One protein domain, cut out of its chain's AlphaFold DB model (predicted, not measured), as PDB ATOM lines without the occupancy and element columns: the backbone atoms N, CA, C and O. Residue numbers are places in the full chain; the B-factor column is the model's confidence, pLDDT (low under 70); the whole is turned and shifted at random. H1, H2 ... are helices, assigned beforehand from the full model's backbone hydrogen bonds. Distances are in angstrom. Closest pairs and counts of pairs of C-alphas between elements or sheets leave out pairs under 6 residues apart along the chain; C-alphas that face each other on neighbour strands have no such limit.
ATOM      1  N   ASP A   8     168.873 159.323 158.831       67.19
ATOM      2  CA  ASP A   8     167.579 159.969 158.562       67.19
ATOM      3  C   ASP A   8     167.716 161.369 157.931       67.19
ATOM      4  O   ASP A   8     167.062 161.672 156.933       67.19
ATOM      5  N   GLN A   9     168.627 162.211 158.439       69.56
ATOM      6  CA  GLN A   9     168.880 163.538 157.860       69.56
ATOM      7  C   GLN A   9     169.555 163.447 156.490       69.56
ATOM      8  O   GLN A   9     169.275 164.262 155.611       69.56
ATOM      9  N   LEU A  10     170.433 162.460 156.285       67.75
ATOM     10  CA  LEU A  10     171.048 162.218 154.977       67.75
ATOM     11  C   LEU A  10     170.001 161.770 153.949       67.75
ATOM     12  O   LEU A  10     170.057 162.220 152.806       67.75
ATOM     13  N   ILE A  11     169.028 160.944 154.346       70.31
ATOM     14  CA  ILE A  11     167.933 160.479 153.482       70.31
ATOM     15  C   ILE A  11     166.970 161.623 153.135       70.31
ATOM     16  O   ILE A  11     166.650 161.807 151.956       70.31
ATOM     17  N   GLU A  12     166.549 162.431 154.115       76.00
ATOM     18  CA  GLU A  12     165.739 163.630 153.854       76.00
ATOM     19  C   GLU A  12     166.471 164.613 152.939       76.00
ATOM     20  O   GLU A  12     165.885 165.141 151.989       76.00
ATOM     21  N   LEU A  13     167.774 164.809 153.152       71.81
ATOM     22  CA  LEU A  13     168.565 165.691 152.310       71.81
ATOM     23  C   LEU A  13     168.744 165.135 150.896       71.81
ATOM     24  O   LEU A  13     168.724 165.910 149.949       71.81
ATOM     25  N   LEU A  14     168.871 163.820 150.710       70.81
ATOM     26  CA  LEU A  14     168.912 163.195 149.382       70.81
ATOM     27  C   LEU A  14     167.587 163.438 148.636       70.81
ATOM     28  O   LEU A  14     167.580 163.766 147.444       70.81
ATOM     29  N   LEU A  15     166.461 163.374 149.352       78.06
ATOM     30  CA  LEU A  15     165.140 163.681 148.807       78.06
ATOM     31  C   LEU A  15     164.986 165.173 148.460       78.06
ATOM     32  O   LEU A  15     164.443 165.511 147.402       78.06
ATOM     33  N   GLN A  16     165.515 166.056 149.309       75.56
ATOM     34  CA  GLN A  16     165.555 167.502 149.105       75.56
ATOM     35  C   GLN A  16     166.490 167.895 147.952       75.56
ATOM     36  O   GLN A  16     166.128 168.725 147.117       75.56
ATOM     37  N   LEU A  17     167.663 167.266 147.842       70.94
ATOM     38  CA  LEU A  17     168.631 167.454 146.760       70.94
ATOM     39  C   LEU A  17     168.042 167.022 145.419       70.94
ATOM     40  O   LEU A  17     168.229 167.722 144.431       70.94
ATOM     41  N   LYS A  18     167.245 165.946 145.382       69.62
ATOM     42  CA  LYS A  18     166.524 165.527 144.168       69.62
ATOM     43  C   LYS A  18     165.483 166.558 143.704       69.62
ATOM     44  O   LYS A  18     165.172 166.622 142.519       69.62
ATOM     45  N   LYS A  19     164.922 167.345 144.626       74.62
ATOM     46  CA  LYS A  19     164.009 168.462 144.319       74.62
ATOM     47  C   LYS A  19     164.735 169.785 144.046       74.62
ATOM     48  O   LYS A  19     164.116 170.713 143.534       74.62
ATOM     49  N   THR A  20     166.014 169.877 144.398       77.88
ATOM     50  CA  THR A  20     166.832 171.087 144.284       77.88
ATOM     51  C   THR A  20     167.593 171.095 142.959       77.88
ATOM     52  O   THR A  20     167.869 170.057 142.362       77.88
ATOM     53  N   THR A  21     167.931 172.283 142.462       81.62
ATOM     54  CA  THR A  21     168.721 172.450 141.237       81.62
ATOM     55  C   THR A  21     170.157 171.941 141.443       81.62
ATOM     56  O   THR A  21     170.735 172.167 142.510       81.62
ATOM     57  N   PRO A  22     170.783 171.310 140.430       71.06
ATOM     58  CA  PRO A  22     172.127 170.739 140.548       71.06
ATOM     59  C   PRO A  22     173.201 171.757 140.955       71.06
ATOM     60  O   PRO A  22     174.173 171.382 141.603       71.06
ATOM     61  N   ASP A  23     173.029 173.037 140.625       72.94
ATOM     62  CA  ASP A  23     173.980 174.089 140.998       72.94
ATOM     63  C   ASP A  23     173.956 174.387 142.511       72.94
ATOM     64  O   ASP A  23     174.986 174.326 143.183       72.94
ATOM     65  N   GLN A  24     172.760 174.556 143.088       70.81
ATOM     66  CA  GLN A  24     172.589 174.716 144.539       70.81
ATOM     67  C   GLN A  24     173.010 173.464 145.311       70.81
ATOM     68  O   GLN A  24     173.653 173.571 146.353       70.81
ATOM     69  N   ALA A  25     172.713 172.278 144.779       74.88
ATOM     70  CA  ALA A  25     173.193 171.021 145.338       74.88
ATOM     71  C   ALA A  25     174.726 171.005 145.449       74.88
ATOM     72  O   ALA A  25     175.271 170.689 146.507       74.88
ATOM     73  N   ARG A  26     175.435 171.406 144.386       71.25
ATOM     74  CA  ARG A  26     176.903 171.491 144.387       71.25
ATOM     75  C   ARG A  26     177.420 172.543 145.362       71.25
ATOM     76  O   ARG A  26     178.392 172.261 146.055       71.25
ATOM     77  N   ALA A  27     176.772 173.703 145.460       76.19
ATOM     78  CA  ALA A  27     177.139 174.743 146.420       76.19
ATOM     79  C   ALA A  27     177.004 174.261 147.877       76.19
ATOM     80  O   ALA A  27     177.893 174.499 148.694       76.19
ATOM     81  N   ILE A  28     175.935 173.523 148.191       71.69
ATOM     82  CA  ILE A  28     175.699 172.927 149.514       71.69
ATOM     83  C   ILE A  28     176.739 171.840 149.810       71.69
ATOM     84  O   ILE A  28     177.331 171.855 150.886       71.69
ATOM     85  N   LEU A  29     177.010 170.937 148.858       75.75
ATOM     86  CA  LEU A  29     178.034 169.893 149.009       75.75
ATOM     87  C   LEU A  29     179.445 170.481 149.172       75.75
ATOM     88  O   LEU A  29     180.245 169.938 149.928       75.75
ATOM     89  N   ASN A  30     179.751 171.583 148.485       77.50
ATOM     90  CA  ASN A  30     181.030 172.282 148.611       77.50
ATOM     91  C   ASN A  30     181.150 173.003 149.964       77.50
ATOM     92  O   ASN A  30     182.186 172.922 150.619       77.50
ATOM     93  N   SER A  31     180.065 173.642 150.413       78.38
ATOM     94  CA  SER A  31     180.021 174.360 151.694       78.38
ATOM     95  C   SER A  31     180.002 173.421 152.904       78.38
ATOM     96  O   SER A  31     180.395 173.812 154.000       78.38
ATOM     97  N   GLN A  32     179.527 172.185 152.731       74.94
ATOM     98  CA  GLN A  32     179.367 171.213 153.808       74.94
ATOM     99  C   GLN A  32     180.066 169.894 153.448       74.94
ATOM    100  O   GLN A  32     179.409 168.918 153.074       74.94
ATOM    101  N   PRO A  33     181.401 169.823 153.611       71.81
ATOM    102  CA  PRO A  33     182.182 168.649 153.225       71.81
ATOM    103  C   PRO A  33     181.752 167.386 153.984       71.81
ATOM    104  O   PRO A  33     181.711 166.305 153.414       71.81
ATOM    105  N   GLN A  34     181.337 167.521 155.244       71.19
ATOM    106  CA  GLN A  34     180.801 166.421 156.057       71.19
ATOM    107  C   GLN A  34     179.530 165.780 155.471       71.19
ATOM    108  O   GLN A  34     179.396 164.560 155.498       71.19
ATOM    109  N   ILE A  35     178.639 166.579 154.872       71.81
ATOM    110  CA  ILE A  35     177.449 166.072 154.172       71.81
ATOM    111  C   ILE A  35     177.870 165.313 152.922       71.81
ATOM    112  O   ILE A  35     177.384 164.214 152.670       71.81
ATOM    113  N   ALA A  36     178.782 165.900 152.144       72.00
ATOM    114  CA  ALA A  36     179.276 165.286 150.923       72.00
ATOM    115  C   ALA A  36     179.927 163.924 151.211       72.00
ATOM    116  O   ALA A  36     179.633 162.954 150.516       72.00
ATOM    117  N   PHE A  37     180.746 163.824 152.264       75.19
ATOM    118  CA  PHE A  37     181.384 162.568 152.656       75.19
ATOM    119  C   PHE A  37     180.378 161.525 153.158       75.19
ATOM    120  O   PHE A  37     180.446 160.386 152.702       75.19
ATOM    121  N   GLY A  38     179.404 161.899 153.995       75.50
ATOM    122  CA  GLY A  38     178.360 160.971 154.457       75.50
ATOM    123  C   GLY A  38     177.453 160.471 153.326       75.50
ATOM    124  O   GLY A  38     177.110 159.293 153.263       75.50
ATOM    125  N   LEU A  39     177.120 161.343 152.368       71.19
ATOM    126  CA  LEU A  39     176.312 160.985 151.202       71.19
ATOM    127  C   LEU A  39     177.065 160.043 150.246       71.19
ATOM    128  O   LEU A  39     176.483 159.109 149.694       71.19
ATOM    129  N   VAL A  40     178.364 160.277 150.062       71.44
ATOM    130  CA  VAL A  40     179.246 159.412 149.271       71.44
ATOM    131  C   VAL A  40     179.450 158.058 149.951       71.44
ATOM    132  O   VAL A  40     179.428 157.038 149.265       71.44
ATOM    133  N   GLU A  41     179.594 158.019 151.276       67.75
ATOM    134  CA  GLU A  41     179.697 156.776 152.047       67.75
ATOM    135  C   GLU A  41     178.406 155.946 151.949       67.75
ATOM    136  O   GLU A  41     178.456 154.746 151.670       67.75
ATOM    137  N   LEU A  42     177.241 156.592 152.065       70.88
ATOM    138  CA  LEU A  42     175.940 155.951 151.871       70.88
ATOM    139  C   LEU A  42     175.791 155.382 150.448       70.88
ATOM    140  O   LEU A  42     175.374 154.236 150.269       70.88
ATOM    141  N   MET A  43     176.188 156.144 149.422       66.12
ATOM    142  CA  MET A  43     176.186 155.670 148.032       66.12
ATOM    143  C   MET A  43     177.222 154.563 147.767       66.12
ATOM    144  O   MET A  43     176.993 153.706 146.909       66.12
ATOM    145  N   HIS A  44     178.329 154.535 148.512       70.00
ATOM    146  CA  HIS A  44     179.308 153.452 148.476       70.00
ATOM    147  C   HIS A  44     178.759 152.171 149.121       70.00
ATOM    148  O   HIS A  44     178.875 151.099 148.527       70.00
ATOM    149  N   ARG A  45     178.066 152.272 150.268       64.38
ATOM    150  CA  ARG A  45     177.391 151.131 150.920       64.38
ATOM    151  C   ARG A  45     176.290 150.517 150.050       64.38
ATOM    152  O   ARG A  45     176.074 149.312 150.129       64.38
ATOM    153  N   MET A  46     175.640 151.302 149.186       58.34
ATOM    154  CA  MET A  46     174.663 150.797 148.207       58.34
ATOM    155  C   MET A  46     175.273 150.328 146.871       58.34
ATOM    156  O   MET A  46     174.536 149.938 145.969       58.34
ATOM    157  N   GLY A  47     176.601 150.358 146.711       61.78
ATOM    158  CA  GLY A  47     177.286 149.870 145.507       61.78
ATOM    159  C   GLY A  47     177.136 150.755 144.261       61.78
ATOM    160  O   GLY A  47     177.480 150.326 143.162       61.78
ATOM    161  N   ALA A  48     176.642 151.989 144.410       62.66
ATOM    162  CA  ALA A  48     176.390 152.908 143.298       62.66
ATOM    163  C   ALA A  48     177.624 153.741 142.889       62.66
ATOM    164  O   ALA A  48     177.638 154.321 141.804       62.66
ATOM    165  N   ILE A  49     178.666 153.807 143.731       64.38
ATOM    166  CA  ILE A  49     179.887 154.594 143.485       64.38
ATOM    167  C   ILE A  49     181.136 153.727 143.646       64.38
ATOM    168  O   ILE A  49     181.366 153.118 144.695       64.38
ATOM    169  N   LYS A  50     181.990 153.735 142.614       67.75
ATOM    170  CA  LYS A  50     183.316 153.109 142.654       67.75
ATOM    171  C   LYS A  50     184.318 154.031 143.366       67.75
ATOM    172  O   LYS A  50     184.348 155.228 143.065       67.75
ATOM    173  N   PRO A  51     185.182 153.497 144.247       62.94
ATOM    174  CA  PRO A  51     186.199 154.290 144.947       62.94
ATOM    175  C   PRO A  51     187.181 154.987 143.984       62.94
ATOM    176  O   PRO A  51     187.671 156.077 144.272       62.94
ATOM    177  N   GLU A  52     187.396 154.416 142.797       73.12
ATOM    178  CA  GLU A  52     188.244 154.977 141.736       73.12
ATOM    179  C   GLU A  52     187.713 156.318 141.200       73.12
ATOM    180  O   GLU A  52     188.483 157.235 140.917       73.12
ATOM    181  N   THR A  53     186.388 156.473 141.100       72.25
ATOM    182  CA  THR A  53     185.765 157.706 140.598       72.25
ATOM    183  C   THR A  53     185.944 158.859 141.586       72.25
ATOM    184  O   THR A  53     186.168 159.996 141.172       72.25
ATOM    185  N   LEU A  54     185.928 158.580 142.894       68.50
ATOM    186  CA  LEU A  54     186.192 159.582 143.931       68.50
ATOM    187  C   LEU A  54     187.650 160.045 143.901       68.50
ATOM    188  O   LEU A  54     187.907 161.246 143.938       68.50
ATOM    189  N   GLN A  55     188.596 159.116 143.759       75.06
ATOM    190  CA  GLN A  55     190.021 159.440 143.697       75.06
ATOM    191  C   GLN A  55     190.376 160.242 142.437       75.06
ATOM    192  O   GLN A  55     191.096 161.235 142.529       75.06
ATOM    193  N   ALA A  56     189.798 159.892 141.283       75.31
ATOM    194  CA  ALA A  56     189.943 160.669 140.052       75.31
ATOM    195  C   ALA A  56     189.355 162.086 140.185       75.31
ATOM    196  O   ALA A  56     189.948 163.053 139.709       75.31
ATOM    197  N   THR A  57     188.216 162.229 140.874       75.81
ATOM    198  CA  THR A  57     187.578 163.537 141.093       75.81
ATOM    199  C   THR A  57     188.400 164.419 142.032       75.81
ATOM    200  O   THR A  57     188.541 165.613 141.776       75.81
ATOM    201  N   LEU A  58     188.977 163.844 143.092       70.50
ATOM    202  CA  LEU A  58     189.870 164.548 144.016       70.50
ATOM    203  C   LEU A  58     191.165 164.983 143.313       70.50
ATOM    204  O   LEU A  58     191.543 166.148 143.416       70.50
ATOM    205  N   ALA A  59     191.784 164.101 142.520       76.50
ATOM    206  CA  ALA A  59     192.975 164.427 141.734       76.50
ATOM    207  C   ALA A  59     192.708 165.539 140.702       76.50
ATOM    208  O   ALA A  59     193.508 166.465 140.559       76.50
ATOM    209  N   ALA A  60     191.553 165.504 140.028       70.69
ATOM    210  CA  ALA A  60     191.132 166.567 139.117       70.69
ATOM    211  C   ALA A  60     190.883 167.902 139.848       70.69
ATOM    212  O   ALA A  60     191.218 168.963 139.323       70.69
ATOM    213  N   GLN A  61     190.350 167.868 141.073       68.19
ATOM    214  CA  GLN A  61     190.163 169.064 141.904       68.19
ATOM    215  C   GLN A  61     191.491 169.676 142.366       68.19
ATOM    216  O   GLN A  61     191.625 170.898 142.393       68.19
ATOM    217  N   GLN A  62     192.493 168.849 142.677       63.12
ATOM    218  CA  GLN A  62     193.835 169.324 143.035       63.12
ATOM    219  C   GLN A  62     194.522 170.046 141.868       63.12
ATOM    220  O   GLN A  62     195.220 171.033 142.089       63.12
ATOM    221  N   LEU A  63     194.281 169.606 140.629       59.41
ATOM    222  CA  LEU A  63     194.761 170.285 139.420       59.41
ATOM    223  C   LEU A  63     194.021 171.604 139.144       59.41
ATOM    224  O   LEU A  63     194.631 172.545 138.646       59.41
ATOM    225  N   ALA A  64     192.736 171.705 139.497       59.91
ATOM    226  CA  ALA A  64     191.948 172.929 139.326       59.91
ATOM    227  C   ALA A  64     192.255 174.019 140.373       59.91
ATOM    228  O   ALA A  64     191.990 175.192 140.122       59.91
ATOM    229  N   ASN A  65     192.825 173.651 141.527       53.94
ATOM    230  CA  ASN A  65     193.206 174.581 142.595       53.94
ATOM    231  C   ASN A  65     194.705 174.941 142.585       53.94
ATOM    232  O   ASN A  65     195.223 175.494 143.557       53.94
TER     233      ASN A  65
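Overview. This is residues 8 to 65 of the 160 residues of an uncharacterized protein of Peniophora sp. CBMAI 1063 (UniProt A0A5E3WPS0). Picture helix H3 in the middle, with H1 crossing it on one side and H2 making a corner with it near its first residues. H4 is set off on the other side of H3: the chain folds back after H3 through residues 46 to 50, and residues 55 to 65 stick out as a free arm. The printed part has 58 residues with four named helices, H1, H2, H3 and H4 in that order along the chain, no named strand, and the class is all helix. The whole is only just compact, close to loose, with a radius of gyration of the C-alphas of 12.1 A, and the C-alphas span 32 by 25 by 17 A.

Arrangement. Begin with H1, residues 8 to 19, and look from it to H3, residues 33 to 45: they touch and stand about perpendicular at 85 degrees. Their closest C-alphas are those of Leu 10 and Leu 39, 6.6 A apart; H1 touches H3 with residues 10 to 14 alone, and H3 touches H1 with residues 35 to 39 alone. Next find H2, residues 22 to 31, close but not clearly touching H1, with the C-alphas of Leu 17 and Ala 25 closest at 6.0 A. These two run opposite ways at a tilt of 37 degrees, only just steep. H2 and H3 only just touch, with 3 pairs of C-alphas within 8 A, and touch only at the corner by their link; H3 does so with residues 35 to 36 alone. Their closest C-alphas are those of Leu 29 and Ala 36, 5.1 A apart, and they run opposite ways at a steep tilt of 67 degrees, only just short of about perpendicular. H4, residues 51 to 64, is close but not clearly touching H3, the C-alphas of His 44 and Pro 51 being closest at 7.8 A. It runs opposite ways to H3 at a shallow tilt of 28 degrees, and it is apart from H1 and H2. In H1, H2, H3 and H4 each O i to N i+4 pair is within hydrogen-bond range.

Along the chain. Find C-alpha 8 at (167.579, 159.969, 158.562), where H1 begins; it runs 17.0 A to C-alpha 19. H2 runs 14.1 A from C-alpha 22 to C-alpha 31. H3 starts at C-alpha 33, at (182.182, 168.649, 153.225), and runs 18.3 A to C-alpha 45. H4 runs 20.3 A from C-alpha 51 to C-alpha 64 at (191.948, 172.929, 139.326).

Size, cuts and confidence. The two C-alphas farthest apart are those of Asp 8 and Leu 63, at 34.8 A. The printed part has no cut, and its three links are tight. The mean pLDDT of the printed part is 70.6; look for values under 70 at, among others, residues 45 to 51 and 61 to 65.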